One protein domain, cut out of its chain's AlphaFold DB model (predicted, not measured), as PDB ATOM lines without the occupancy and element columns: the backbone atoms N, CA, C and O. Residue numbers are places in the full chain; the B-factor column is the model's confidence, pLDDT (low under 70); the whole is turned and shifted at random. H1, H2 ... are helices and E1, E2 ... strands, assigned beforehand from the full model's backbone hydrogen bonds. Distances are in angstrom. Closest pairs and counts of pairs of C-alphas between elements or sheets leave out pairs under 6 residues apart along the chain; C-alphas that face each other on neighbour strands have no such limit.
ATOM      1  N   PRO A 125      -7.386  36.303  20.924       53.22
ATOM      2  CA  PRO A 125      -6.675  35.042  21.136       53.22
ATOM      3  C   PRO A 125      -6.853  34.398  22.516       53.22
ATOM      4  O   PRO A 125      -6.681  33.195  22.631       53.22
ATOM      5  N   TYR A 126      -7.210  35.143  23.568       53.00
ATOM      6  CA  TYR A 126      -7.436  34.608  24.922       53.00
ATOM      7  C   TYR A 126      -8.808  33.971  25.140       53.00
ATOM      8  O   TYR A 126      -9.049  33.387  26.198       53.00
ATOM      9  N   THR A 127      -9.709  34.042  24.163       60.25
ATOM     10  CA  THR A 127     -11.068  33.525  24.318       60.25
ATOM     11  C   THR A 127     -11.297  32.266  23.511       60.25
ATOM     12  O   THR A 127     -12.175  32.188  22.647       60.25
ATOM     13  N   LYS A 128     -10.507  31.250  23.838       65.69
ATOM     14  CA  LYS A 128     -10.677  29.923  23.265       65.69
ATOM     15  C   LYS A 128     -11.811  29.167  23.958       65.69
ATOM     16  O   LYS A 128     -11.952  29.230  25.189       65.69
ATOM     17  N   PRO A 129     -12.645  28.441  23.198       61.44
ATOM     18  CA  PRO A 129     -13.646  27.568  23.786       61.44
ATOM     19  C   PRO A 129     -12.968  26.407  24.545       61.44
ATOM     20  O   PRO A 129     -11.857  25.993  24.232       61.44
ATOM     21  N   PHE A 130     -13.648  25.866  25.562       70.62
ATOM     22  CA  PHE A 130     -13.243  24.654  26.304       70.62
ATOM     23  C   PHE A 130     -12.008  24.742  27.223       70.62
ATOM     24  O   PHE A 130     -11.442  23.714  27.599       70.62
ATOM     25  N   LEU A 131     -11.633  25.934  27.689       66.38
ATOM     26  CA  LEU A 131     -10.592  26.091  28.709       66.38
ATOM     27  C   LEU A 131     -11.021  25.542  30.081       66.38
ATOM     28  O   LEU A 131     -12.055  25.930  30.631       66.38
ATOM     29  N   ARG A 132     -10.198  24.668  30.679       69.56
ATOM     30  CA  ARG A 132     -10.363  24.200  32.065       69.56
ATOM     31  C   ARG A 132      -9.175  24.608  32.924       69.56
ATOM     32  O   ARG A 132      -8.027  24.425  32.539       69.56
ATOM     33  N   ARG A 133      -9.456  25.127  34.123       70.81
ATOM     34  CA  ARG A 133      -8.432  25.536  35.094       70.81
ATOM     35  C   ARG A 133      -7.723  24.311  35.678       70.81
ATOM     36  O   ARG A 133      -8.360  23.463  36.301       70.81
ATOM     37  N   PHE A 134      -6.407  24.266  35.530       59.28
ATOM     38  CA  PHE A 134      -5.499  23.328  36.171       59.28
ATOM     39  C   PHE A 134      -4.603  24.078  37.169       59.28
ATOM     40  O   PHE A 134      -3.941  25.062  36.838       59.28
ATOM     41  N   GLY A 135      -4.588  23.636  38.428       66.88
ATOM     42  CA  GLY A 135      -3.842  24.320  39.488       66.88
ATOM     43  C   GLY A 135      -4.385  25.722  39.802       66.88
ATOM     44  O   GLY A 135      -5.576  26.003  39.649       66.88
ATOM     45  N   ARG A 136      -3.521  26.615  40.302       62.97
ATOM     46  CA  ARG A 136      -3.970  27.941  40.754       62.97
ATOM     47  C   ARG A 136      -4.227  28.918  39.610       62.97
ATOM     48  O   ARG A 136      -5.143  29.713  39.766       62.97
ATOM     49  N   ASN A 137      -3.569  28.839  38.459       80.94
ATOM     50  CA  ASN A 137      -3.637  29.933  37.480       80.94
ATOM     51  C   ASN A 137      -3.371  29.508  36.022       80.94
ATOM     52  O   ASN A 137      -3.164  30.362  35.170       80.94
ATOM     53  N   THR A 138      -3.382  28.209  35.723       82.81
ATOM     54  CA  THR A 138      -3.177  27.699  34.361       82.81
ATOM     55  C   THR A 138      -4.493  27.152  33.833       82.81
ATOM     56  O   THR A 138      -5.262  26.546  34.576       82.81
ATOM     57  N   TYR A 139      -4.771  27.363  32.560       86.44
ATOM     58  CA  TYR A 139      -5.892  26.800  31.843       86.44
ATOM     59  C   TYR A 139      -5.342  25.973  30.699       86.44
ATOM     60  O   TYR A 139      -4.485  26.427  29.948       86.44
ATOM     61  N   VAL A 140      -5.840  24.752  30.591       86.00
ATOM     62  CA  VAL A 140      -5.537  23.872  29.472       86.00
ATOM     63  C   VAL A 140      -6.861  23.542  28.812       86.00
ATOM     64  O   VAL A 140      -7.856  23.249  29.486       86.00
ATOM     65  N   GLY A 141      -6.889  23.651  27.498       87.75
ATOM     66  CA  GLY A 141      -8.041  23.309  26.684       87.75
ATOM     67  C   GLY A 141      -7.578  22.829  25.326       87.75
ATOM     68  O   GLY A 141      -6.393  22.593  25.110       87.75
ATOM     69  N   GLY A 142      -8.529  22.673  24.427       88.00
ATOM     70  CA  GLY A 142      -8.249  22.300  23.057       88.00
ATOM     71  C   GLY A 142      -9.487  21.763  22.371       88.00
ATOM     72  O   GLY A 142     -10.519  21.535  23.012       88.00
ATOM     73  N   TYR A 143      -9.362  21.536  21.075       88.81
ATOM     74  CA  TYR A 143     -10.369  20.860  20.272       88.81
ATOM     75  C   TYR A 143      -9.713  19.924  19.259       88.81
ATOM     76  O   TYR A 143      -8.493  19.894  19.102       88.81
ATOM     77  N   MET A 144     -10.540  19.101  18.628       89.25
ATOM     78  CA  MET A 144     -10.139  18.216  17.544       89.25
ATOM     79  C   MET A 144     -11.248  18.172  16.508       89.25
ATOM     80  O   MET A 144     -12.425  18.136  16.881       89.25
ATOM     81  N   ASP A 145     -10.849  18.104  15.247       86.94
ATOM     82  CA  ASP A 145     -11.748  18.026  14.108       86.94
ATOM     83  C   ASP A 145     -11.511  16.721  13.351       86.94
ATOM     84  O   ASP A 145     -10.375  16.329  13.068       86.94
ATOM     85  N   PHE A 146     -12.616  16.057  13.021       86.88
ATOM     86  CA  PHE A 146     -12.638  14.906  12.133       86.88
ATOM     87  C   PHE A 146     -13.563  15.217  10.974       86.88
ATOM     88  O   PHE A 146     -14.723  15.583  11.173       86.88
ATOM     89  N   GLU A 147     -13.058  15.020   9.771       87.12
ATOM     90  CA  GLU A 147     -13.780  15.298   8.547       87.12
ATOM     91  C   GLU A 147     -13.958  14.022   7.739       87.12
ATOM     92  O   GLU A 147     -13.166  13.082   7.813       87.12
ATOM     93  N   TYR A 148     -15.039  13.985   6.968       87.00
ATOM     94  CA  TYR A 148     -15.282  12.940   5.993       87.00
ATOM     95  C   TYR A 148     -15.528  13.590   4.641       87.00
ATOM     96  O   TYR A 148     -16.447  14.396   4.492       87.00
ATOM     97  N   TRP A 149     -14.706  13.220   3.667       84.56
ATOM     98  CA  TRP A 149     -14.768  13.734   2.309       84.56
ATOM     99  C   TRP A 149     -15.290  12.639   1.379       84.56
ATOM    100  O   TRP A 149     -14.863  11.486   1.454       84.56
ATOM    101  N   ALA A 150     -16.231  13.002   0.511       85.88
ATOM    102  CA  ALA A 150     -16.751  12.148  -0.554       85.88
ATOM    103  C   ALA A 150     -16.884  12.994  -1.821       85.88
ATOM    104  O   ALA A 150     -17.912  13.628  -2.058       85.88
ATOM    105  N   SER A 151     -15.799  13.071  -2.588       82.50
ATOM    106  CA  SER A 151     -15.765  13.845  -3.828       82.50
ATOM    107  C   SER A 151     -16.485  13.114  -4.962       82.50
ATOM    108  O   SER A 151     -16.395  11.905  -5.079       82.50
ATOM    109  N   GLU A 152     -17.167  13.816  -5.862       80.75
ATOM    110  CA  GLU A 152     -17.734  13.171  -7.062       80.75
ATOM    111  C   GLU A 152     -16.664  12.839  -8.120       80.75
ATOM    112  O   GLU A 152     -16.934  12.112  -9.073       80.75
ATOM    113  N   SER A 153     -15.443  13.362  -7.957       79.62
ATOM    114  CA  SER A 153     -14.308  13.066  -8.830       79.62
ATOM    115  C   SER A 153     -13.567  11.810  -8.372       79.62
ATOM    116  O   SER A 153     -13.251  11.663  -7.188       79.62
ATOM    117  N   ASP A 154     -13.168  10.966  -9.326       72.00
ATOM    118  CA  ASP A 154     -12.270   9.824  -9.088       72.00
ATOM    119  C   ASP A 154     -10.902  10.257  -8.530       72.00
ATOM    120  O   ASP A 154     -10.207   9.465  -7.898       72.00
ATOM    121  N   SER A 155     -10.510  11.517  -8.745       73.75
ATOM    122  CA  SER A 155      -9.259  12.098  -8.242       73.75
ATOM    123  C   SER A 155      -9.419  12.902  -6.947       73.75
ATOM    124  O   SER A 155      -8.471  13.564  -6.532       73.75
ATOM    125  N   GLY A 156     -10.626  12.972  -6.382       70.44
ATOM    126  CA  GLY A 156     -10.892  13.757  -5.181       70.44
ATOM    127  C   GLY A 156     -10.614  12.990  -3.890       70.44
ATOM    128  O   GLY A 156     -10.393  11.781  -3.899       70.44
ATOM    129  N   ASN A 157     -10.648  13.698  -2.761       75.12
ATOM    130  CA  ASN A 157     -10.481  13.069  -1.456       75.12
ATOM    131  C   ASN A 157     -11.720  12.230  -1.109       75.12
ATOM    132  O   ASN A 157     -12.856  12.708  -1.186       75.12
ATOM    133  N   HIS A 158     -11.473  10.980  -0.719       81.88
ATOM    134  CA  HIS A 158     -12.481  10.010  -0.300       81.88
ATOM    135  C   HIS A 158     -12.037   9.357   1.002       81.88
ATOM    136  O   HIS A 158     -11.088   8.574   1.005       81.88
ATOM    137  N   GLY A 159     -12.722   9.643   2.105       83.25
ATOM    138  CA  GLY A 159     -12.443   8.995   3.383       83.25
ATOM    139  C   GLY A 159     -12.483   9.926   4.583       83.25
ATOM    140  O   GLY A 159     -12.962  11.055   4.506       83.25
ATOM    141  N   PHE A 160     -12.013   9.393   5.709       86.31
ATOM    142  CA  PHE A 160     -11.912  10.110   6.973       86.31
ATOM    143  C   PHE A 160     -10.542  10.751   7.107       86.31
ATOM    144  O   PHE A 160      -9.531  10.095   6.854       86.31
ATOM    145  N   ASP A 161     -10.533  11.979   7.589       84.75
ATOM    146  CA  ASP A 161      -9.327  12.714   7.914       84.75
ATOM    147  C   ASP A 161      -9.430  13.280   9.331       84.75
ATOM    148  O   ASP A 161     -10.463  13.819   9.739       84.75
ATOM    149  N   GLN A 162      -8.355  13.127  10.100       86.44
ATOM    150  CA  GLN A 162      -8.187  13.851  11.353       86.44
ATOM    151  C   GLN A 162      -7.504  15.164  10.998       86.44
ATOM    152  O   GLN A 162      -6.284  15.268  11.084       86.44
ATOM    153  N   HIS A 163      -8.308  16.134  10.570       85.25
ATOM    154  CA  HIS A 163      -7.800  17.365   9.980       85.25
ATOM    155  C   HIS A 163      -6.936  18.118  10.993       85.25
ATOM    156  O   HIS A 163      -5.786  18.405  10.692       85.25
ATOM    157  N   ARG A 164      -7.443  18.388  12.213       86.94
ATOM    158  CA  ARG A 164      -6.713  19.181  13.224       86.94
ATOM    159  C   ARG A 164      -6.916  18.679  14.645       86.94
ATOM    160  O   ARG A 164      -7.999  18.231  15.021       86.94
ATOM    161  N   PHE A 165      -5.867  18.760  15.451       89.12
ATOM    162  CA  PHE A 165      -5.914  18.641  16.904       89.12
ATOM    163  C   PHE A 165      -5.143  19.812  17.501       89.12
ATOM    164  O   PHE A 165      -3.948  19.946  17.256       89.12
ATOM    165  N   ILE A 166      -5.827  20.655  18.272       89.81
ATOM    166  CA  ILE A 166      -5.278  21.934  18.719       89.81
ATOM    167  C   ILE A 166      -5.399  22.045  20.239       89.81
ATOM    168  O   ILE A 166      -6.473  22.369  20.754       89.81
ATOM    169  N   PRO A 167      -4.338  21.724  20.999       90.00
ATOM    170  CA  PRO A 167      -4.241  22.058  22.414       90.00
ATOM    171  C   PRO A 167      -3.878  23.530  22.654       90.00
ATOM    172  O   PRO A 167      -2.958  24.084  22.053       90.00
ATOM    173  N   PHE A 168      -4.534  24.121  23.653       88.75
ATOM    174  CA  PHE A 168      -4.262  25.469  24.143       88.75
ATOM    175  C   PHE A 168      -3.722  25.448  25.568       88.75
ATOM    176  O   PHE A 168      -4.210  24.702  26.429       88.75
ATOM    177  N   ILE A 169      -2.786  26.348  25.850       88.81
ATOM    178  CA  ILE A 169      -2.239  26.569  27.185       88.81
ATOM    179  C   ILE A 169      -2.292  28.061  27.490       88.81
ATOM    180  O   ILE A 169      -1.636  28.864  26.836       88.81
ATOM    181  N   TYR A 170      -3.013  28.425  28.546       89.56
ATOM    182  CA  TYR A 170      -3.010  29.774  29.102       89.56
ATOM    183  C   TYR A 170      -2.524  29.729  30.531       89.56
ATOM    184  O   TYR A 170      -2.893  28.838  31.287       89.56
ATOM    185  N   SER A 171      -1.726  30.698  30.951       86.38
ATOM    186  CA  SER A 171      -1.299  30.764  32.340       86.38
ATOM    187  C   SER A 171      -1.146  32.195  32.812       86.38
ATOM    188  O   SER A 171      -0.375  32.963  32.249       86.38
ATOM    189  N   ASP A 172      -1.807  32.522  33.917       87.94
ATOM    190  CA  ASP A 172      -1.532  33.736  34.675       87.94
ATOM    191  C   ASP A 172      -0.319  33.459  35.578       87.94
ATOM    192  O   ASP A 172      -0.450  32.979  36.704       87.94
ATOM    193  N   ILE A 173       0.887  33.687  35.058       86.25
ATOM    194  CA  ILE A 173       2.142  33.466  35.795       86.25
ATOM    195  C   ILE A 173       2.195  34.379  37.030       86.25
ATOM    196  O   ILE A 173       2.645  33.971  38.100       86.25
ATOM    197  N   SER A 174       1.714  35.617  36.889       86.44
ATOM    198  CA  SER A 174       1.508  36.566  37.985       86.44
ATOM    199  C   SER A 174       0.366  37.525  37.646       86.44
ATOM    200  O   SER A 174      -0.150  37.499  36.532       86.44
ATOM    201  N   ASP A 175       0.028  38.439  38.558       85.81
ATOM    202  CA  ASP A 175      -0.981  39.484  38.316       85.81
ATOM    203  C   ASP A 175      -0.655  40.376  37.104       85.81
ATOM    204  O   ASP A 175      -1.544  41.015  36.546       85.81
ATOM    205  N   ARG A 176       0.620  40.426  36.692       88.12
ATOM    206  CA  ARG A 176       1.092  41.231  35.560       88.12
ATOM    207  C   ARG A 176       1.661  40.422  34.407       88.12
ATOM    208  O   ARG A 176       2.007  41.019  33.402       88.12
ATOM    209  N   VAL A 177       1.805  39.106  34.535       88.50
ATOM    210  CA  VAL A 177       2.433  38.282  33.492       88.50
ATOM    211  C   VAL A 177       1.472  37.191  33.074       88.50
ATOM    212  O   VAL A 177       1.131  36.330  33.889       88.50
ATOM    213  N   LYS A 178       1.081  37.210  31.802       91.88
ATOM    214  CA  LYS A 178       0.233  36.186  31.194       91.88
ATOM    215  C   LYS A 178       0.999  35.468  30.093       91.88
ATOM    216  O   LYS A 178       1.772  36.082  29.371       91.88
ATOM    217  N   LEU A 179       0.775  34.168  29.982       89.88
ATOM    218  CA  LEU A 179       1.283  33.309  28.922       89.88
ATOM    219  C   LEU A 179       0.092  32.751  28.150       89.88
ATOM    220  O   LEU A 179      -0.885  32.324  28.773       89.88
ATOM    221  N   ALA A 180       0.199  32.706  26.830       90.69
ATOM    222  CA  ALA A 180      -0.742  32.003  25.978       90.69
ATOM    223  C   ALA A 180       0.004  31.282  24.860       90.69
ATOM    224  O   ALA A 180       0.917  31.849  24.267       90.69
ATOM    225  N   ALA A 181      -0.367  30.036  24.593       90.19
ATOM    226  CA  ALA A 181       0.215  29.241  23.528       90.19
ATOM    227  C   ALA A 181      -0.818  28.306  22.901       90.19
ATOM    228  O   ALA A 181      -1.678  27.757  23.597       90.19
ATOM    229  N   GLU A 182      -0.665  28.099  21.601       89.88
ATOM    230  CA  GLU A 182      -1.500  27.248  20.770       89.88
ATOM    231  C   GLU A 182      -0.635  26.451  19.810       89.88
ATOM    232  O   GLU A 182       0.215  27.006  19.114       89.88
ATOM    233  N   ILE A 183      -0.837  25.139  19.820       89.50
ATOM    234  CA  ILE A 183      -0.098  24.200  18.985       89.50
ATOM    235  C   ILE A 183      -1.128  23.486  18.126       89.50
ATOM    236  O   ILE A 183      -2.096  22.962  18.665       89.50
ATOM    237  N   GLU A 184      -0.903  23.437  16.825       88.12
ATOM    238  CA  GLU A 184      -1.745  22.758  15.853       88.12
ATOM    239  C   GLU A 184      -1.048  21.482  15.378       88.12
ATOM    240  O   GLU A 184       0.130  21.482  15.025       88.12
ATOM    241  N   PHE A 185      -1.778  20.369  15.418       87.88
ATOM    242  CA  PHE A 185      -1.374  19.097  14.833       87.88
ATOM    243  C   PHE A 185      -2.317  18.788  13.675       87.88
ATOM    244  O   PHE A 185      -3.487  18.468  13.913       87.88
ATOM    245  N   GLU A 186      -1.813  18.847  12.447       86.31
ATOM    246  CA  GLU A 186      -2.583  18.550  11.240       86.31
ATOM    247  C   GLU A 186      -2.316  17.126  10.740       86.31
ATOM    248  O   GLU A 186      -1.211  16.595  10.896       86.31
ATOM    249  N   HIS A 187      -3.346  16.483  10.180       86.25
ATOM    250  CA  HIS A 187      -3.289  15.169   9.514       86.25
ATOM    251  C   HIS A 187      -2.514  14.069  10.278       86.25
ATOM    252  O   HIS A 187      -1.876  13.187   9.698       86.25
ATOM    253  N   GLY A 188      -2.575  14.088  11.614       74.81
ATOM    254  CA  GLY A 188      -1.914  13.104  12.478       74.81
ATOM    255  C   GLY A 188      -0.508  13.468  12.982       74.81
ATOM    256  O   GLY A 188       0.107  12.633  13.656       74.81
ATOM    257  N   GLY A 189      -0.017  14.688  12.736       74.56
ATOM    258  CA  GLY A 189       1.201  15.241  13.343       74.56
ATOM    259  C   GLY A 189       2.505  14.883  12.618       74.56
ATOM    260  O   GLY A 189       2.509  14.668  11.423       74.56
ATOM    261  N   VAL A 190       3.629  14.823  13.343       69.94
ATOM    262  CA  VAL A 190       5.009  14.912  12.803       69.94
ATOM    263  C   VAL A 190       5.276  14.145  11.496       69.94
ATOM    264  O   VAL A 190       5.174  12.914  11.439       69.94
ATOM    265  N   GLU A 191       5.753  14.894  10.501       65.75
ATOM    266  CA  GLU A 191       6.213  14.416   9.201       65.75
ATOM    267  C   GLU A 191       7.364  13.402   9.364       65.75
ATOM    268  O   GLU A 191       8.465  13.693   9.834       65.75
ATOM    269  N   GLY A 192       7.078  12.145   9.034       51.44
ATOM    270  CA  GLY A 192       7.991  11.010   9.208       51.44
ATOM    271  C   GLY A 192       7.641   9.859   8.270       51.44
ATOM    272  O   GLY A 192       7.669   8.695   8.671       51.44
ATOM    273  N   GLY A 193       7.227  10.204   7.044       56.69
ATOM    274  CA  GLY A 193       6.605   9.297   6.069       56.69
ATOM    275  C   GLY A 193       5.069   9.339   6.058       56.69
ATOM    276  O   GLY A 193       4.441   8.392   5.589       56.69
ATOM    277  N   ARG A 194       4.475  10.400   6.617       63.56
ATOM    278  CA  ARG A 194       3.040  10.729   6.616       63.56
ATOM    279  C   ARG A 194       2.906  12.232   6.379       63.56
ATOM    280  O   ARG A 194       3.779  12.959   6.845       63.56
ATOM    281  N   ASP A 195       1.821  12.657   5.743       70.19
ATOM    282  CA  ASP A 195       1.563  14.052   5.337       70.19
ATOM    283  C   ASP A 195       1.073  14.948   6.495       70.19
ATOM    284  O   ASP A 195       0.249  15.835   6.295       70.19
ATOM    285  N   GLY A 196       1.506  14.673   7.727       77.19
ATOM    286  CA  GLY A 196       1.073  15.426   8.901       77.19
ATOM    287  C   GLY A 196       2.052  16.526   9.297       77.19
ATOM    288  O   GLY A 196       3.261  16.418   9.078       77.19
ATOM    289  N   GLU A 197       1.520  17.571   9.925       81.50
ATOM    290  CA  GLU A 197       2.265  18.772  10.297       81.50
ATOM    291  C   GLU A 197       2.075  19.095  11.785       81.50
ATOM    292  O   GLU A 197       1.056  18.764  12.398       81.50
ATOM    293  N   VAL A 198       3.088  19.713  12.395       83.88
ATOM    294  CA  VAL A 198       2.982  20.293  13.738       83.88
ATOM    295  C   VAL A 198       3.412  21.743  13.663       83.88
ATOM    296  O   VAL A 198       4.586  22.030  13.434       83.88
ATOM    297  N   ILE A 199       2.465  22.640  13.898       84.19
ATOM    298  CA  ILE A 199       2.641  24.078  13.752       84.19
ATOM    299  C   ILE A 199       2.439  24.732  15.114       84.19
ATOM    300  O   ILE A 199       1.514  24.411  15.857       84.19
ATOM    301  N   LEU A 200       3.313  25.671  15.467       85.62
ATOM    302  CA  LEU A 200       3.040  26.579  16.571       85.62
ATOM    303  C   LEU A 200       2.243  27.759  16.018       85.62
ATOM    304  O   LEU A 200       2.824  28.623  15.370       85.62
ATOM    305  N   GLU A 201       0.937  27.808  16.265       83.50
ATOM    306  CA  GLU A 201       0.128  28.926  15.779       83.50
ATOM    307  C   GLU A 201       0.509  30.222  16.492       83.50
ATOM    308  O   GLU A 201       0.865  31.211  15.870       83.50
ATOM    309  N   PHE A 202       0.496  30.252  17.820       87.25
ATOM    310  CA  PHE A 202       1.017  31.407  18.541       87.25
ATOM    311  C   PHE A 202       1.568  30.999  19.897       87.25
ATOM    312  O   PHE A 202       1.178  29.994  20.488       87.25
ATOM    313  N   ALA A 203       2.487  31.809  20.403       91.44
ATOM    314  CA  ALA A 203       3.052  31.664  21.734       91.44
ATOM    315  C   ALA A 203       3.504  33.032  22.230       91.44
ATOM    316  O   ALA A 203       4.577  33.516  21.872       91.44
ATOM    317  N   THR A 204       2.684  33.666  23.057       92.12
ATOM    318  CA  THR A 204       2.900  35.036  23.512       92.12
ATOM    319  C   THR A 204       3.047  35.110  25.022       92.12
ATOM    320  O   THR A 204       2.486  34.323  25.793       92.12
ATOM    321  N   MET A 205       3.819  36.104  25.448       93.19
ATOM    322  CA  MET A 205       3.901  36.538  26.828       93.19
ATOM    323  C   MET A 205       3.507  38.006  26.918       93.19
ATOM    324  O   MET A 205       4.094  38.858  26.246       93.19
ATOM    325  N   ASP A 206       2.551  38.293  27.795       93.06
ATOM    326  CA  ASP A 206       2.054  39.640  28.037       93.06
ATOM    327  C   ASP A 206       2.529  40.145  29.384       93.06
ATOM    328  O   ASP A 206       2.374  39.472  30.408       93.06
ATOM    329  N   PHE A 207       3.034  41.372  29.384       92.81
ATOM    330  CA  PHE A 207       3.316  42.144  30.574       92.81
ATOM    331  C   PHE A 207       2.288  43.268  30.721       92.81
ATOM    332  O   PHE A 207       2.291  44.246  29.967       92.81
ATOM    333  N   LEU A 208       1.410  43.118  31.709       92.25
ATOM    334  CA  LEU A 208       0.342  44.059  31.995       92.25
ATOM    335  C   LEU A 208       0.856  45.214  32.854       92.25
ATOM    336  O   LEU A 208       1.330  45.009  33.978       92.25
ATOM    337  N   ILE A 209       0.749  46.434  32.327       91.31
ATOM    338  CA  ILE A 209       1.205  47.658  32.998       91.31
ATOM    339  C   ILE A 209      -0.014  48.471  33.431       91.31
ATOM    340  O   ILE A 209      -0.179  48.740  34.623       91.31
ATOM    341  N   THR A 210      -0.871  48.834  32.475       90.75
ATOM    342  CA  THR A 210      -2.144  49.532  32.688       90.75
ATOM    343  C   THR A 210      -3.155  49.125  31.616       90.75
ATOM    344  O   THR A 210      -2.792  48.586  30.579       90.75
ATOM    345  N   ASP A 211      -4.429  49.463  31.799       86.69
ATOM    346  CA  ASP A 211      -5.459  49.172  30.790       86.69
ATOM    347  C   ASP A 211      -5.148  49.793  29.416       86.69
ATOM    348  O   ASP A 211      -5.481  49.219  28.383       86.69
ATOM    349  N   TRP A 212      -4.482  50.950  29.395       86.50
ATOM    350  CA  TRP A 212      -4.216  51.712  28.176       86.50
ATOM    351  C   TRP A 212      -2.866  51.415  27.530       86.50
ATOM    352  O   TRP A 212      -2.685  51.833  26.392       86.50
ATOM    353  N   ILE A 213      -1.931  50.739  28.204       92.25
ATOM    354  CA  ILE A 213      -0.665  50.298  27.607       92.25
ATOM    355  C   ILE A 213      -0.151  49.027  28.287       92.25
ATOM    356  O   ILE A 213       0.065  48.975  29.496       92.25
ATOM    357  N   ASN A 214       0.082  48.001  27.483       92.31
ATOM    358  CA  ASN A 214       0.619  46.703  27.868       92.31
ATOM    359  C   ASN A 214       1.632  46.269  26.823       92.31
ATOM    360  O   ASN A 214       1.569  46.709  25.678       92.31
ATOM    361  N   TYR A 215       2.564  45.414  27.218       93.38
ATOM    362  CA  TYR A 215       3.600  44.907  26.329       93.38
ATOM    363  C   TYR A 215       3.351  43.432  26.025       93.38
ATOM    364  O   TYR A 215       3.010  42.675  26.931       93.38
ATOM    365  N   ARG A 216       3.538  43.023  24.771       92.69
ATOM    366  CA  ARG A 216       3.446  41.629  24.322       92.69
ATOM    367  C   ARG A 216       4.671  41.283  23.495       92.69
ATOM    368  O   ARG A 216       5.086  42.074  22.651       92.69
ATOM    369  N   ALA A 217       5.218  40.095  23.711       92.75
ATOM    370  CA  ALA A 217       6.311  39.559  22.911       92.75
ATOM    371  C   ALA A 217       6.172  38.048  22.723       92.75
ATOM    372  O   ALA A 217       5.549  37.367  23.540       92.75
ATOM    373  N   GLY A 218       6.784  37.532  21.661       89.31
ATOM    374  CA  GLY A 218       6.820  36.109  21.349       89.31
ATOM    375  C   GLY A 218       6.427  35.855  19.904       89.31
ATOM    376  O   GLY A 218       6.703  36.671  19.029       89.31
ATOM    377  N   PHE A 219       5.780  34.723  19.671       88.00
ATOM    378  CA  PHE A 219       5.213  34.365  18.384       88.00
ATOM    379  C   PHE A 219       3.772  34.878  18.320       88.00
ATOM    380  O   PHE A 219       2.880  34.332  18.970       88.00
ATOM    381  N   ILE A 220       3.580  36.009  17.643       85.00
ATOM    382  CA  ILE A 220       2.362  36.819  17.690       85.00
ATOM    383  C   ILE A 220       1.525  36.552  16.444       85.00
ATOM    384  O   ILE A 220       1.998  36.698  15.318       85.00
ATOM    385  N   LEU A 221       0.245  36.254  16.657       85.12
ATOM    386  CA  LEU A 221      -0.759  36.224  15.601       85.12
ATOM    387  C   LEU A 221      -1.096  37.664  15.183       85.12
ATOM    388  O   LEU A 221      -1.732  38.414  15.925       85.12
ATOM    389  N   THR A 222      -0.644  38.069  14.000       81.94
ATOM    390  CA  THR A 222      -0.798  39.428  13.481       81.94
ATOM    391  C   THR A 222      -2.281  39.770  13.303       81.94
ATOM    392  O   THR A 222      -3.004  39.032  12.636       81.94
ATOM    393  N   PRO A 223      -2.786  40.902  13.817       73.56
ATOM    394  CA  PRO A 223      -4.215  41.237  13.785       73.56
ATOM    395  C   PRO A 223      -4.736  41.715  12.410       73.56
ATOM    396  O   PRO A 223      -5.562  42.625  12.324       73.56
ATOM    397  N   LEU A 224      -4.296  41.086  11.317       73.31
ATOM    398  CA  LEU A 224      -4.737  41.364   9.952       73.31
ATOM    399  C   LEU A 224      -6.018  40.596   9.614       73.31
ATOM    400  O   LEU A 224      -6.015  39.395   9.363       73.31
ATOM    401  N   GLY A 225      -7.135  41.322   9.575       69.94
ATOM    402  CA  GLY A 225      -8.455  40.757   9.308       69.94
ATOM    403  C   GLY A 225      -9.068  40.071  10.531       69.94
ATOM    404  O   GLY A 225      -8.395  39.437  11.339       69.94
ATOM    405  N   LYS A 226     -10.395  40.188  10.686       72.19
ATOM    406  CA  LYS A 226     -11.107  39.578  11.824       72.19
ATOM    407  C   LYS A 226     -10.924  38.063  11.835       72.19
ATOM    408  O   LYS A 226     -10.655  37.500  12.885       72.19
ATOM    409  N   PHE A 227     -11.056  37.436  10.668       71.56
ATOM    410  CA  PHE A 227     -11.032  35.986  10.536       71.56
ATOM    411  C   PHE A 227      -9.671  35.389  10.917       71.56
ATOM    412  O   PHE A 227      -9.661  34.315  11.491       71.56
ATOM    413  N   ASN A 228      -8.550  36.108  10.747       74.19
ATOM    414  CA  ASN A 228      -7.243  35.639  11.218       74.19
ATOM    415  C   ASN A 228      -7.208  35.396  12.733       74.19
ATOM    416  O   ASN A 228      -6.622  34.419  13.172       74.19
ATOM    417  N   LEU A 229      -7.879  36.232  13.532       73.25
ATOM    418  CA  LEU A 229      -7.885  36.078  14.992       73.25
ATOM    419  C   LEU A 229      -8.918  35.077  15.515       73.25
ATOM    420  O   LEU A 229      -8.851  34.699  16.678       73.25
ATOM    421  N   VAL A 230      -9.899  34.692  14.695       74.19
ATOM    422  CA  VAL A 230     -11.004  33.802  15.093       74.19
ATOM    423  C   VAL A 230     -11.216  32.700  14.061       74.19
ATOM    424  O   VAL A 230     -12.342  32.421  13.651       74.19
ATOM    425  N   HIS A 231     -10.120  32.106  13.600       75.88
ATOM    426  CA  HIS A 231     -10.140  31.045  12.595       75.88
ATOM    427  C   HIS A 231     -10.337  29.645  13.203       75.88
ATOM    428  O   HIS A 231     -10.227  28.659  12.483       75.88
ATOM    429  N   ASP A 232     -10.671  29.535  14.490       78.56
ATOM    430  CA  ASP A 232     -10.915  28.247  15.145       78.56
ATOM    431  C   ASP A 232     -12.130  27.530  14.558       78.56
ATOM    432  O   ASP A 232     -13.226  28.096  14.542       78.56
ATOM    433  N   SER A 233     -11.983  26.268  14.148       77.94
ATOM    434  CA  SER A 233     -13.071  25.508  13.514       77.94
ATOM    435  C   SER A 233     -14.362  25.438  14.352       77.94
ATOM    436  O   SER A 233     -15.431  25.630  13.777       77.94
ATOM    437  N   PRO A 234     -14.338  25.279  15.699       75.62
ATOM    438  CA  PRO A 234     -15.558  25.274  16.513       75.62
ATOM    439  C   PRO A 234     -16.347  26.588  16.489       75.62
ATOM    440  O   PRO A 234     -17.511  26.612  16.895       75.62
ATOM    441  N   LEU A 235     -15.710  27.691  16.084       75.25
ATOM    442  CA  LEU A 235     -16.343  29.001  15.935       75.25
ATOM    443  C   LEU A 235     -16.844  29.245  14.508       75.25
ATOM    444  O   LEU A 235     -17.622  30.178  14.296       75.25
ATOM    445  N   GLN A 236     -16.404  28.441  13.539       75.00
ATOM    446  CA  GLN A 236     -16.810  28.570  12.149       75.00
ATOM    447  C   GLN A 236     -18.156  27.881  11.909       75.00
ATOM    448  O   GLN A 236     -18.454  26.817  12.447       75.00
ATOM    449  N   ASP A 237     -18.984  28.504  11.070       76.00
ATOM    450  CA  ASP A 237     -20.250  27.914  10.626       76.00
ATOM    451  C   ASP A 237     -20.055  26.925   9.458       76.00
ATOM    452  O   ASP A 237     -20.955  26.139   9.160       76.00
ATOM    453  N   LEU A 238     -18.903  26.981   8.780       79.25
ATOM    454  CA  LEU A 238     -18.547  26.156   7.623       79.25
ATOM    455  C   LEU A 238     -17.319  25.301   7.945       79.25
ATOM    456  O   LEU A 238     -16.479  25.715   8.739       79.25
ATOM    457  N   THR A 239     -17.209  24.142   7.290       74.25
ATOM    458  CA  THR A 239     -16.014  23.283   7.350       74.25
ATOM    459  C   THR A 239     -14.800  23.989   6.738       74.25
ATOM    460  O   THR A 239     -13.713  23.977   7.307       74.25
ATOM    461  N   ASP A 240     -15.009  24.670   5.606       75.81
ATOM    462  CA  ASP A 240     -13.955  25.375   4.880       75.81
ATOM    463  C   ASP A 240     -13.913  26.873   5.196       75.81
ATOM    464  O   ASP A 240     -14.939  27.554   5.325       75.81
ATOM    465  N   ARG A 241     -12.692  27.423   5.205       78.94
ATOM    466  CA  ARG A 241     -12.449  28.867   5.342       78.94
ATOM    467  C   ARG A 241     -13.068  29.624   4.147       78.94
ATOM    468  O   ARG A 241     -12.956  29.153   3.013       78.94
ATOM    469  N   PRO A 242     -13.646  30.829   4.329       76.75
ATOM    470  CA  PRO A 242     -14.184  31.627   3.224       76.75
ATOM    471  C   PRO A 242     -13.137  31.908   2.138       76.75
ATOM    472  O   PRO A 242     -11.983  32.186   2.457       76.75
ATOM    473  N   LEU A 243     -13.545  31.949   0.862       77.00
ATOM    474  CA  LEU A 243     -12.632  32.170  -0.278       77.00
ATOM    475  C   LEU A 243     -11.760  33.433  -0.120       77.00
ATOM    476  O   LEU A 243     -10.574  33.423  -0.435       77.00
ATOM    477  N   ILE A 244     -12.308  34.514   0.442       74.12
ATOM    478  CA  ILE A 244     -11.553  35.752   0.718       74.12
ATOM    479  C   ILE A 244     -10.358  35.487   1.646       74.12
ATOM    480  O   ILE A 244      -9.288  36.060   1.450       74.12
ATOM    481  N   SER A 245     -10.521  34.602   2.628       71.44
ATOM    482  CA  SER A 245      -9.473  34.233   3.580       71.44
ATOM    483  C   SER A 245      -8.509  33.169   3.061       71.44
ATOM    484  O   SER A 245      -7.449  32.972   3.649       71.44
ATOM    485  N   GLN A 246      -8.852  32.501   1.957       70.62
ATOM    486  CA  GLN A 246      -7.940  31.599   1.254       70.62
ATOM    487  C   GLN A 246      -6.986  32.365   0.325       70.62
ATOM    488  O   GLN A 246      -5.825  31.984   0.212       70.62
ATOM    489  N   TYR A 247      -7.451  33.453  -0.305       64.94
ATOM    490  CA  TYR A 247      -6.703  34.120  -1.382       64.94
ATOM    491  C   TYR A 247      -6.262  35.564  -1.090       64.94
ATOM    492  O   TYR A 247      -5.202  35.975  -1.562       64.94
ATOM    493  N   ILE A 248      -7.054  36.349  -0.350       66.19
ATOM    494  CA  ILE A 248      -6.850  37.805  -0.220       66.19
ATOM    495  C   ILE A 248      -6.263  38.168   1.142       66.19
ATOM    496  O   ILE A 248      -5.204  38.781   1.201       66.19
ATOM    497  N   ILE A 249      -6.938  37.808   2.235       69.56
ATOM    498  CA  ILE A 249      -6.467  38.092   3.599       69.56
ATOM    499  C   ILE A 249      -6.221  36.749   4.277       69.56
ATOM    500  O   ILE A 249      -7.158  36.197   4.866       69.56
ATOM    501  N   PRO A 250      -5.010  36.186   4.130       64.00
ATOM    502  CA  PRO A 250      -4.712  34.883   4.684       64.00
ATOM    503  C   PRO A 250      -4.880  34.864   6.202       64.00
ATOM    504  O   PRO A 250      -4.883  35.881   6.893       64.00
ATOM    505  N   THR A 251      -5.063  33.651   6.691       69.88
ATOM    506  CA  THR A 251      -5.218  33.311   8.104       69.88
ATOM    507  C   THR A 251      -3.924  32.703   8.629       69.88
ATOM    508  O   THR A 251      -3.007  32.447   7.842       69.88
ATOM    509  N   THR A 252      -3.843  32.449   9.938       71.69
ATOM    510  CA  THR A 252      -2.644  31.940  10.623       71.69
ATOM    511  C   THR A 252      -1.401  32.808  10.351       71.69
ATOM    512  O   THR A 252      -0.294  32.314  10.183       71.69
ATOM    513  N   LEU A 253      -1.573  34.130  10.245       76.25
ATOM    514  CA  LEU A 253      -0.454  35.062  10.057       76.25
ATOM    515  C   LEU A 253       0.286  35.268  11.370       76.25
ATOM    516  O   LEU A 253      -0.178  36.022  12.222       76.25
ATOM    517  N   THR A 254       1.387  34.556  11.547       78.94
ATOM    518  CA  THR A 254       2.048  34.390  12.838       78.94
ATOM    519  C   THR A 254       3.532  34.610  12.656       78.94
ATOM    520  O   THR A 254       4.121  34.034  11.747       78.94
ATOM    521  N   ASP A 255       4.122  35.458  13.487       83.25
ATOM    522  CA  ASP A 255       5.525  35.824  13.336       83.25
ATOM    523  C   ASP A 255       6.150  36.173  14.689       83.25
ATOM    524  O   ASP A 255       5.467  36.581  15.637       83.25
ATOM    525  N   ALA A 256       7.464  36.008  14.790       85.94
ATOM    526  CA  ALA A 256       8.224  36.430  15.946       85.94
ATOM    527  C   ALA A 256       8.262  37.960  16.000       85.94
ATOM    528  O   ALA A 256       8.679  38.642  15.063       85.94
ATOM    529  N   GLY A 257       7.833  38.519  17.124       87.38
ATOM    530  CA  GLY A 257       7.775  39.959  17.274       87.38
ATOM    531  C   GLY A 257       7.504  40.421  18.690       87.38
ATOM    532  O   GLY A 257       7.421  39.648  19.651       87.38
ATOM    533  N   MET A 258       7.374  41.734  18.812       91.00
ATOM    534  CA  MET A 258       6.992  42.392  20.051       91.00
ATOM    535  C   MET A 258       6.233  43.678  19.774       91.00
ATOM    536  O   MET A 258       6.366  44.288  18.716       91.00
ATOM    537  N   GLY A 259       5.457  44.131  20.744       90.81
ATOM    538  CA  GLY A 259       4.696  45.350  20.580       90.81
ATOM    539  C   GLY A 259       3.913  45.751  21.805       90.81
ATOM    540  O   GLY A 259       4.081  45.202  22.898       90.81
ATOM    541  N   PHE A 260       3.056  46.739  21.594       91.50
ATOM    542  CA  PHE A 260       2.210  47.300  22.625       91.50
ATOM    543  C   PHE A 260       0.748  47.190  22.237       91.50
ATOM    544  O   PHE A 260       0.376  47.353  21.076       91.50
ATOM    545  N   PHE A 261      -0.084  46.958  23.239       89.75
ATOM    546  CA  PHE A 261      -1.525  46.932  23.082       89.75
ATOM    547  C   PHE A 261      -2.207  47.609  24.260       89.75
ATOM    548  O   PHE A 261      -1.665  47.676  25.366       89.75
ATOM    549  N   GLY A 262      -3.414  48.107  24.041       87.44
ATOM    550  CA  GLY A 262      -4.173  48.737  25.104       87.44
ATOM    551  C   GLY A 262      -5.584  49.110  24.699       87.44
ATOM    552  O   GLY A 262      -5.961  49.102  23.528       87.44
ATOM    553  N   SER A 263      -6.354  49.472  25.714       88.25
ATOM    554  CA  SER A 263      -7.723  49.936  25.600       88.25
ATOM    555  C   SER A 263      -7.822  51.363  26.125       88.25
ATOM    556  O   SER A 263      -7.481  51.658  27.272       88.25
ATOM    557  N   LEU A 264      -8.326  52.261  25.291       86.94
ATOM    558  CA  LEU A 264      -8.702  53.616  25.662       86.94
ATOM    559  C   LEU A 264     -10.219  53.693  25.825       86.94
ATOM    560  O   LEU A 264     -10.969  53.060  25.082       86.94
ATOM    561  N   TYR A 265     -10.666  54.528  26.761       89.00
ATOM    562  CA  TYR A 265     -12.084  54.784  27.020       89.00
ATOM    563  C   TYR A 265     -12.384  56.278  26.837       89.00
ATOM    564  O   TYR A 265     -12.434  57.018  27.820       89.00
ATOM    565  N   PRO A 266     -12.521  56.772  25.589       82.88
ATOM    566  CA  PRO A 266     -12.714  58.201  25.327       82.88
ATOM    567  C   PRO A 266     -14.035  58.747  25.886       82.88
ATOM    568  O   PRO A 266     -14.156  59.943  26.139       82.88
ATOM    569  N   THR A 267     -15.033  57.879  26.057       86.12
ATOM    570  CA  THR A 267     -16.338  58.185  26.652       86.12
ATOM    571  C   THR A 267     -16.786  57.013  27.525       86.12
ATOM    572  O   THR A 267     -16.295  55.899  27.358       86.12
ATOM    573  N   GLU A 268     -17.759  57.223  28.419       81.31
ATOM    574  CA  GLU A 268     -18.317  56.146  29.265       81.31
ATOM    575  C   GLU A 268     -18.919  54.977  28.454       81.31
ATOM    576  O   GLU A 268     -19.050  53.870  28.967       81.31
ATOM    577  N   LEU A 269     -19.264  55.210  27.181       84.62
ATOM    578  CA  LEU A 269     -19.855  54.223  26.266       84.62
ATOM    579  C   LEU A 269     -18.927  53.836  25.101       84.62
ATOM    580  O   LEU A 269     -19.341  53.124  24.185       84.62
ATOM    581  N   GLY A 270     -17.691  54.334  25.080       80.25
ATOM    582  CA  GLY A 270     -16.752  54.138  23.980       80.25
ATOM    583  C   GLY A 270     -15.522  53.371  24.434       80.25
ATOM    584  O   GLY A 270     -14.853  53.795  25.372       80.25
ATOM    585  N   LYS A 271     -15.191  52.284  23.733       83.44
ATOM    586  CA  LYS A 271     -13.932  51.553  23.907       83.44
ATOM    587  C   LYS A 271     -13.155  51.568  22.598       83.44
ATOM    588  O   LYS A 271     -13.701  51.258  21.539       83.44
ATOM    589  N   LEU A 272     -11.886  51.933  22.678       84.25
ATOM    590  CA  LEU A 272     -10.952  51.903  21.568       84.25
ATOM    591  C   LEU A 272      -9.802  50.975  21.917       84.25
ATOM    592  O   LEU A 272      -8.991  51.297  22.778       84.25
ATOM    593  N   ASP A 273      -9.741  49.849  21.228       84.94
ATOM    594  CA  ASP A 273      -8.657  48.890  21.344       84.94
ATOM    595  C   ASP A 273      -7.645  49.158  20.233       84.94
ATOM    596  O   ASP A 273      -8.014  49.365  19.071       84.94
ATOM    597  N   TYR A 274      -6.370  49.174  20.596       84.62
ATOM    598  CA  TYR A 274      -5.276  49.337  19.656       84.62
ATOM    599  C   TYR A 274      -4.184  48.314  19.948       84.62
ATOM    600  O   TYR A 274      -3.912  47.981  21.103       84.62
ATOM    601  N   GLU A 275      -3.558  47.831  18.883       86.56
ATOM    602  CA  GLU A 275      -2.441  46.899  18.934       86.56
ATOM    603  C   GLU A 275      -1.425  47.323  17.879       86.56
ATOM    604  O   GLU A 275      -1.793  47.595  16.734       86.56
ATOM    605  N   VAL A 276      -0.159  47.424  18.272       88.06
ATOM    606  CA  VAL A 276       0.942  47.813  17.390       88.06
ATOM    607  C   VAL A 276       2.098  46.865  17.638       88.06
ATOM    608  O   VAL A 276       2.659  46.854  18.736       88.06
ATOM    609  N   TYR A 277       2.469  46.100  16.617       86.00
ATOM    610  CA  TYR A 277       3.542  45.119  16.685       86.00
ATOM    611  C   TYR A 277       4.620  45.396  15.654       86.00
ATOM    612  O   TYR A 277       4.364  45.846  14.539       86.00
ATOM    613  N   VAL A 278       5.836  45.079  16.060       85.75
ATOM    614  CA  VAL A 278       7.019  45.023  15.223       85.75
ATOM    615  C   VAL A 278       7.407  43.555  15.114       85.75
ATOM    616  O   VAL A 278       7.658  42.912  16.137       85.75
ATOM    617  N   THR A 279       7.417  43.029  13.893       82.25
ATOM    618  CA  THR A 279       7.732  41.623  13.608       82.25
ATOM    619  C   THR A 279       8.809  41.521  12.524       82.25
ATOM    620  O   THR A 279       9.148  42.529  11.889       82.25
ATOM    621  N   ASN A 280       9.379  40.329  12.349       74.81
ATOM    622  CA  ASN A 280      10.440  40.078  11.370       74.81
ATOM    623  C   ASN A 280       9.955  40.160   9.913       74.81
ATOM    624  O   ASN A 280      10.740  40.499   9.039       74.81
ATOM    625  N   GLY A 281       8.670  39.937   9.659       69.56
ATOM    626  CA  GLY A 281       8.074  39.993   8.333       69.56
ATOM    627  C   GLY A 281       7.013  38.918   8.158       69.56
ATOM    628  O   GLY A 281       7.305  37.770   7.864       69.56
ATOM    629  N   VAL A 282       5.742  39.306   8.257       68.06
ATOM    630  CA  VAL A 282       4.603  38.385   8.071       68.06
ATOM    631  C   VAL A 282       4.462  37.912   6.615       68.06
ATOM    632  O   VAL A 282       3.823  36.890   6.352       68.06
ATOM    633  N   PHE A 283       5.044  38.660   5.670       70.88
ATOM    634  CA  PHE A 283       5.004  38.384   4.239       70.88
ATOM    635  C   PHE A 283       6.402  38.454   3.605       70.88
ATOM    636  O   PHE A 283       7.062  39.490   3.710       70.88
ATOM    637  N   HIS A 284       6.807  37.412   2.877       66.94
ATOM    638  CA  HIS A 284       7.956  37.418   1.971       66.94
ATOM    639  C   HIS A 284       7.493  37.725   0.551       66.94
ATOM    640  O   HIS A 284       6.620  37.058  -0.005       66.94
ATOM    641  N   GLY A 285       8.035  38.788  -0.037       61.09
ATOM    642  CA  GLY A 285       7.698  39.164  -1.410       61.09
ATOM    643  C   GLY A 285       8.345  38.257  -2.458       61.09
ATOM    644  O   GLY A 285       7.782  38.106  -3.543       61.09
ATOM    645  N   LEU A 286       9.507  37.685  -2.137       64.88
ATOM    646  CA  LEU A 286      10.327  36.862  -3.019       64.88
ATOM    647  C   LEU A 286      10.797  35.610  -2.267       64.88
ATOM    648  O   LEU A 286      11.058  35.705  -1.068       64.88
ATOM    649  N   ASP A 287      10.941  34.498  -2.984       66.50
ATOM    650  CA  ASP A 287      11.573  33.275  -2.485       66.50
ATOM    651  C   ASP A 287      13.116  33.353  -2.544       66.50
ATOM    652  O   ASP A 287      13.695  34.314  -3.064       66.50
ATOM    653  N   ASP A 288      13.798  32.313  -2.050       64.19
ATOM    654  CA  ASP A 288      15.269  32.197  -2.066       64.19
ATOM    655  C   ASP A 288      15.879  32.245  -3.484       64.19
ATOM    656  O   ASP A 288      17.074  32.507  -3.652       64.19
ATOM    657  N   ALA A 289      15.080  31.973  -4.522       67.25
ATOM    658  CA  ALA A 289      15.484  32.046  -5.923       67.25
ATOM    659  C   ALA A 289      15.237  33.436  -6.546       67.25
ATOM    660  O   ALA A 289      15.663  33.684  -7.680       67.25
ATOM    661  N   GLY A 290      14.614  34.360  -5.807       65.06
ATOM    662  CA  GLY A 290      14.254  35.702  -6.259       65.06
ATOM    663  C   GLY A 290      12.967  35.755  -7.089       65.06
ATOM    664  O   GLY A 290      12.712  36.777  -7.734       65.06
ATOM    665  N   ASP A 291      12.168  34.687  -7.091       69.31
ATOM    666  CA  ASP A 291      10.859  34.628  -7.732       69.31
ATOM    667  C   ASP A 291       9.763  35.148  -6.789       69.31
ATOM    668  O   ASP A 291       9.830  35.017  -5.572       69.31
ATOM    669  N   SER A 292       8.725  35.776  -7.348       67.88
ATOM    670  CA  SER A 292       7.620  36.342  -6.561       67.88
ATOM    671  C   SER A 292       6.707  35.256  -5.990       67.88
ATOM    672  O   SER A 292       5.973  34.608  -6.741       67.88
ATOM    673  N   ASP A 293       6.631  35.166  -4.660       67.88
ATOM    674  CA  ASP A 293       5.663  34.306  -3.963       67.88
ATOM    675  C   ASP A 293       4.215  34.782  -4.142       67.88
ATOM    676  O   ASP A 293       3.253  34.005  -4.065       67.88
ATOM    677  N   PHE A 294       4.036  36.060  -4.483       67.38
ATOM    678  CA  PHE A 294       2.749  36.586  -4.908       67.38
ATOM    679  C   PHE A 294       2.429  36.127  -6.338       67.38
ATOM    680  O   PHE A 294       3.007  36.604  -7.316       67.38
ATOM    681  N   THR A 295       1.462  35.217  -6.473       65.94
ATOM    682  CA  THR A 295       0.976  34.725  -7.773       65.94
ATOM    683  C   THR A 295      -0.538  34.879  -7.881       65.94
ATOM    684  O   THR A 295      -1.250  34.773  -6.886       65.94
ATOM    685  N   ALA A 296      -1.070  35.067  -9.094       61.47
ATOM    686  CA  ALA A 296      -2.515  35.231  -9.311       61.47
ATOM    687  C   ALA A 296      -3.355  34.040  -8.801       61.47
ATOM    688  O   ALA A 296      -4.510  34.222  -8.424       61.47
ATOM    689  N   ASN A 297      -2.767  32.838  -8.761       62.75
ATOM    690  CA  ASN A 297      -3.449  31.610  -8.346       62.75
ATOM    691  C   ASN A 297      -3.337  31.318  -6.840       62.75
ATOM    692  O   ASN A 297      -4.200  30.631  -6.303       62.75
ATOM    693  N   ARG A 298      -2.285  31.800  -6.156       60.75
ATOM    694  CA  ARG A 298      -2.049  31.535  -4.719       60.75
ATOM    695  C   ARG A 298      -2.193  32.775  -3.823       60.75
ATOM    696  O   ARG A 298      -2.295  32.636  -2.606       60.75
ATOM    697  N   GLY A 299      -2.267  33.969  -4.413       67.25
ATOM    698  CA  GLY A 299      -2.505  35.237  -3.723       67.25
ATOM    699  C   GLY A 299      -1.446  35.569  -2.671       67.25
ATOM    700  O   GLY A 299      -0.290  35.170  -2.791       67.25
ATOM    701  N   LEU A 300      -1.858  36.283  -1.618       68.69
ATOM    702  CA  LEU A 300      -0.994  36.641  -0.482       68.69
ATOM    703  C   LEU A 300      -0.739  35.465   0.479       68.69
ATOM    704  O   LEU A 300       0.116  35.567   1.351       68.69
ATOM    705  N   ARG A 301      -1.457  34.340   0.337       67.69
ATOM    706  CA  ARG A 301      -1.295  33.168   1.216       67.69
ATOM    707  C   ARG A 301       0.054  32.478   1.025       67.69
ATOM    708  O   ARG A 301       0.620  32.021   2.010       67.69
ATOM    709  N   ALA A 302       0.546  32.401  -0.211       64.50
ATOM    710  CA  ALA A 302       1.842  31.783  -0.513       64.50
ATOM    711  C   ALA A 302       3.035  32.610  -0.015       64.50
ATOM    712  O   ALA A 302       4.104  32.063   0.178       64.50
ATOM    713  N   SER A 303       2.818  33.900   0.240       65.50
ATOM    714  CA  SER A 303       3.828  34.844   0.715       65.50
ATOM    715  C   SER A 303       4.004  34.801   2.242       65.50
ATOM    716  O   SER A 303       4.754  35.594   2.783       65.50
ATOM    717  N   ARG A 304       3.309  33.923   2.979       69.94
ATOM    718  CA  ARG A 304       3.390  33.883   4.451       69.94
ATOM    719  C   ARG A 304       4.806  33.585   4.947       69.94
ATOM    720  O   ARG A 304       5.424  32.626   4.500       69.94
ATOM    721  N   GLY A 305       5.242  34.383   5.920       61.56
ATOM    722  CA  GLY A 305       6.511  34.232   6.625       61.56
ATOM    723  C   GLY A 305       6.674  32.905   7.353       61.56
ATOM    724  O   GLY A 305       5.743  32.457   8.025       61.56
ATOM    725  N   GLY A 306       7.848  32.287   7.206       56.59
ATOM    726  CA  GLY A 306       8.262  31.096   7.949       56.59
ATOM    727  C   GLY A 306       8.974  31.445   9.261       56.59
ATOM    728  O   GLY A 306       9.467  32.551   9.448       56.59
ATOM    729  N   PHE A 307       9.049  30.477  10.173       55.19
ATOM    730  CA  PHE A 307       9.581  30.569  11.547       55.19
ATOM    731  C   PHE A 307      11.095  30.860  11.667       55.19
ATOM    732  O   PHE A 307      11.680  30.674  12.739       55.19
ATOM    733  N   GLU A 308      11.754  31.247  10.579       54.72
ATOM    734  CA  GLU A 308      13.208  31.275  10.458       54.72
ATOM    735  C   GLU A 308      13.789  32.683  10.626       54.72
ATOM    736  O   GLU A 308      13.091  33.698  10.614       54.72
ATOM    737  N   PHE A 309      15.098  32.740  10.880       50.38
ATOM    738  CA  PHE A 309      15.819  34.000  10.993       50.38
ATOM    739  C   PHE A 309      15.787  34.716   9.648       50.38
ATOM    740  O   PHE A 309      16.535  34.352   8.749       50.38
ATOM    741  N   ASP A 310      14.966  35.756   9.544       52.62
ATOM    742  CA  ASP A 310      14.981  36.639   8.387       52.62
ATOM    743  C   ASP A 310      16.227  37.541   8.441       52.62
ATOM    744  O   ASP A 310      16.269  38.593   9.084       52.62
ATOM    745  N   ASN A 311      17.314  37.051   7.852       46.78
ATOM    746  CA  ASN A 311      18.582  37.752   7.676       46.78
ATOM    747  C   ASN A 311      18.717  38.390   6.280       46.78
ATOM    748  O   ASN A 311      19.679  39.131   6.055       46.78
ATOM    749  N   GLU A 312      17.765  38.144   5.376       47.69
ATOM    750  CA  GLU A 312      17.821  38.527   3.957       47.69
ATOM    751  C   GLU A 312      16.743  39.572   3.575       47.69
ATOM    752  O   GLU A 312      16.903  40.275   2.576       47.69
ATOM    753  N   ASN A 313      15.706  39.802   4.395       44.47
ATOM    754  CA  ASN A 313      14.698  40.845   4.188       44.47
ATOM    755  C   ASN A 313      14.930  42.045   5.128       44.47
ATOM    756  O   ASN A 313      14.776  41.995   6.347       44.47
ATOM    757  N   GLN A 314      15.289  43.195   4.557       41.81
ATOM    758  CA  GLN A 314      15.590  44.427   5.302       41.81
ATOM    759  C   GLN A 314      14.352  45.167   5.854       41.81
ATOM    760  O   GLN A 314      14.457  46.349   6.197       41.81
ATOM    761  N   SER A 315      13.171  44.549   5.928       44.84
ATOM    762  CA  SER A 315      11.949  45.263   6.308       44.84
ATOM    763  C   SER A 315      11.442  44.843   7.678       44.84
ATOM    764  O   SER A 315      10.691  43.886   7.814       44.84
ATOM    765  N   LEU A 316      11.780  45.645   8.684       46.69
ATOM    766  CA  LEU A 316      11.018  45.708   9.923       46.69
ATOM    767  C   LEU A 316       9.546  45.996   9.580       46.69
ATOM    768  O   LEU A 316       9.234  47.086   9.091       46.69
ATOM    769  N   VAL A 317       8.646  45.035   9.805       55.97
ATOM    770  CA  VAL A 317       7.223  45.222   9.493       55.97
ATOM    771  C   VAL A 317       6.510  45.750  10.727       55.97
ATOM    772  O   VAL A 317       6.420  45.089  11.762       55.97
ATOM    773  N   LEU A 318       5.997  46.974  10.604       51.47
ATOM    774  CA  LEU A 318       5.042  47.527  11.550       51.47
ATOM    775  C   LEU A 318       3.654  47.023  11.157       51.47
ATOM    776  O   LEU A 318       3.169  47.332  10.070       51.47
ATOM    777  N   SER A 319       3.023  46.259  12.041       58.03
ATOM    778  CA  SER A 319       1.613  45.909  11.918       58.03
ATOM    779  C   SER A 319       0.814  46.674  12.963       58.03
ATOM    780  O   SER A 319       1.142  46.671  14.150       58.03
ATOM    781  N   ASP A 320      -0.230  47.355  12.515       52.19
ATOM    782  CA  ASP A 320      -1.156  48.091  13.357       52.19
ATOM    783  C   ASP A 320      -2.584  47.571  13.165       52.19
ATOM    784  O   ASP A 320      -3.043  47.278  12.061       52.19
ATOM    785  N   ALA A 321      -3.311  47.440  14.270       59.22
ATOM    786  CA  ALA A 321      -4.740  47.181  14.247       59.22
ATOM    787  C   ALA A 321      -5.457  48.138  15.193       59.22
ATOM    788  O   ALA A 321      -5.131  48.248  16.374       59.22
ATOM    789  N   LEU A 322      -6.482  48.801  14.658       52.84
ATOM    790  CA  LEU A 322      -7.367  49.678  15.408       52.84
ATOM    791  C   LEU A 322      -8.778  49.094  15.421       52.84
ATOM    792  O   LEU A 322      -9.368  48.817  14.374       52.84
ATOM    793  N   ARG A 323      -9.344  48.923  16.614       54.28
ATOM    794  CA  ARG A 323     -10.693  48.392  16.823       54.28
ATOM    795  C   ARG A 323     -11.500  49.372  17.665       54.28
ATOM    796  O   ARG A 323     -11.228  49.573  18.842       54.28
ATOM    797  N   ILE A 324     -12.536  49.959  17.071       49.38
ATOM    798  CA  ILE A 324     -13.466  50.861  17.763       49.38
ATOM    799  C   ILE A 324     -14.736  50.080  18.118       49.38
ATOM    800  O   ILE A 324     -15.347  49.455  17.250       49.38
ATOM    801  N   ALA A 325     -15.152  50.128  19.383       49.78
ATOM    802  CA  ALA A 325     -16.425  49.595  19.852       49.78
ATOM    803  C   ALA A 325     -17.271  50.709  20.492       49.78
ATOM    804  O   ALA A 325     -16.819  51.422  21.390       49.78
ATOM    805  N   HIS A 326     -18.518  50.844  20.032       34.12
ATOM    806  CA  HIS A 326     -19.525  51.725  20.621       34.12
ATOM    807  C   HIS A 326     -20.541  50.873  21.387       34.12
ATOM    808  O   HIS A 326     -21.228  50.049  20.786       34.12
ATOM    809  N   LEU A 327     -20.626  51.044  22.707       38.16
ATOM    810  CA  LEU A 327     -21.608  50.363  23.546       38.16
ATOM    811  C   LEU A 327     -22.882  51.219  23.594       38.16
ATOM    812  O   LEU A 327     -23.075  52.040  24.486       38.16
TER     813      LEU A 327
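AT A GLANCE: This is residues 125 to 327 of the 348 residues of an uncharacterized protein of Candidatus Brocadia fulgida (UniProt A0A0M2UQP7). One broad sheet of nine strands makes the body, twisted and curled into an open trough, not closed to a barrel. The stretch between E6 and E7, with the short helices H1 and H2, folds back over the hollow side, and a long loop, residues 280 to 316, lies at one end of E8 and E9. The printed part has 203 residues, with two named helices and nine named strands, which follow along the chain in the order E1 E2 E3 E4 E5 E6 H1 H2 E7 E8 E9. The sheet has the strand order E1 to E9 by number and is antiparallel throughout; the class is mostly strand. The whole is compact, with a radius of gyration of the C-alphas of 18.8 A and spans of 60 by 44 by 35 A.

IN THESE COORDINATES: E1, residues 132 to 134, begins at C-alpha 132 (-10.363, 24.200, 32.065). E2, 138 to 150, is 40.6 A long; E3, 158 to 174, 48.6 A; E4, 177 to 186, 30.2 A; E5, 197 to 210, 38.3 A. E6, 213 to 221, bends by 102 degrees at residue 218. H1 is residues 226 to 229 and H2 243 to 247. E7, 254 to 267, is 33.1 A long and bends by 95 degrees at residue 257. E8, 270 to 279, is 29.4 A long; E9, 317 to 326, 29.7 A, ends at C-alpha 326 (-19.525, 51.725, 20.621).

HOW THE PARTS SIT: E1 and E9 are the edge strands. E1 to E6 form a meander, each strand the antiparallel neighbour of the one before, and so do E7 to E9. In the hairpin of E1 and E2, N 134 and O 138 are 2.7 A apart; in that of E2 and E3, N 139 and O 170 are 2.7 A apart. E6 and E7, the last strand of the one meander and the first of the other, are antiparallel neighbours with 147 degrees between their directions, and N 214 and O 261 are within hydrogen-bond range at 2.8 A. In the hairpin of E8 and E9, N 273 and O 323 are 2.8 A apart. H1 and H2 are not on the sheet; they are close but not clearly touching, the closest C-alphas, of Phe 227 and Ser 245, being 7.3 A apart. In H2 every O i to N i+4 pair is within hydrogen-bond range; H1 is too short for one.

THE WHOLE: The C-alphas farthest apart, of Asp 154 and Glu 268, are 60.4 A apart. The printed part has no cut. The links H1 to H2 and E8 to E9 are long. The mean pLDDT of the printed part is 75.8; 67 residues are under 70, among them residues 284 to 327, which include E9.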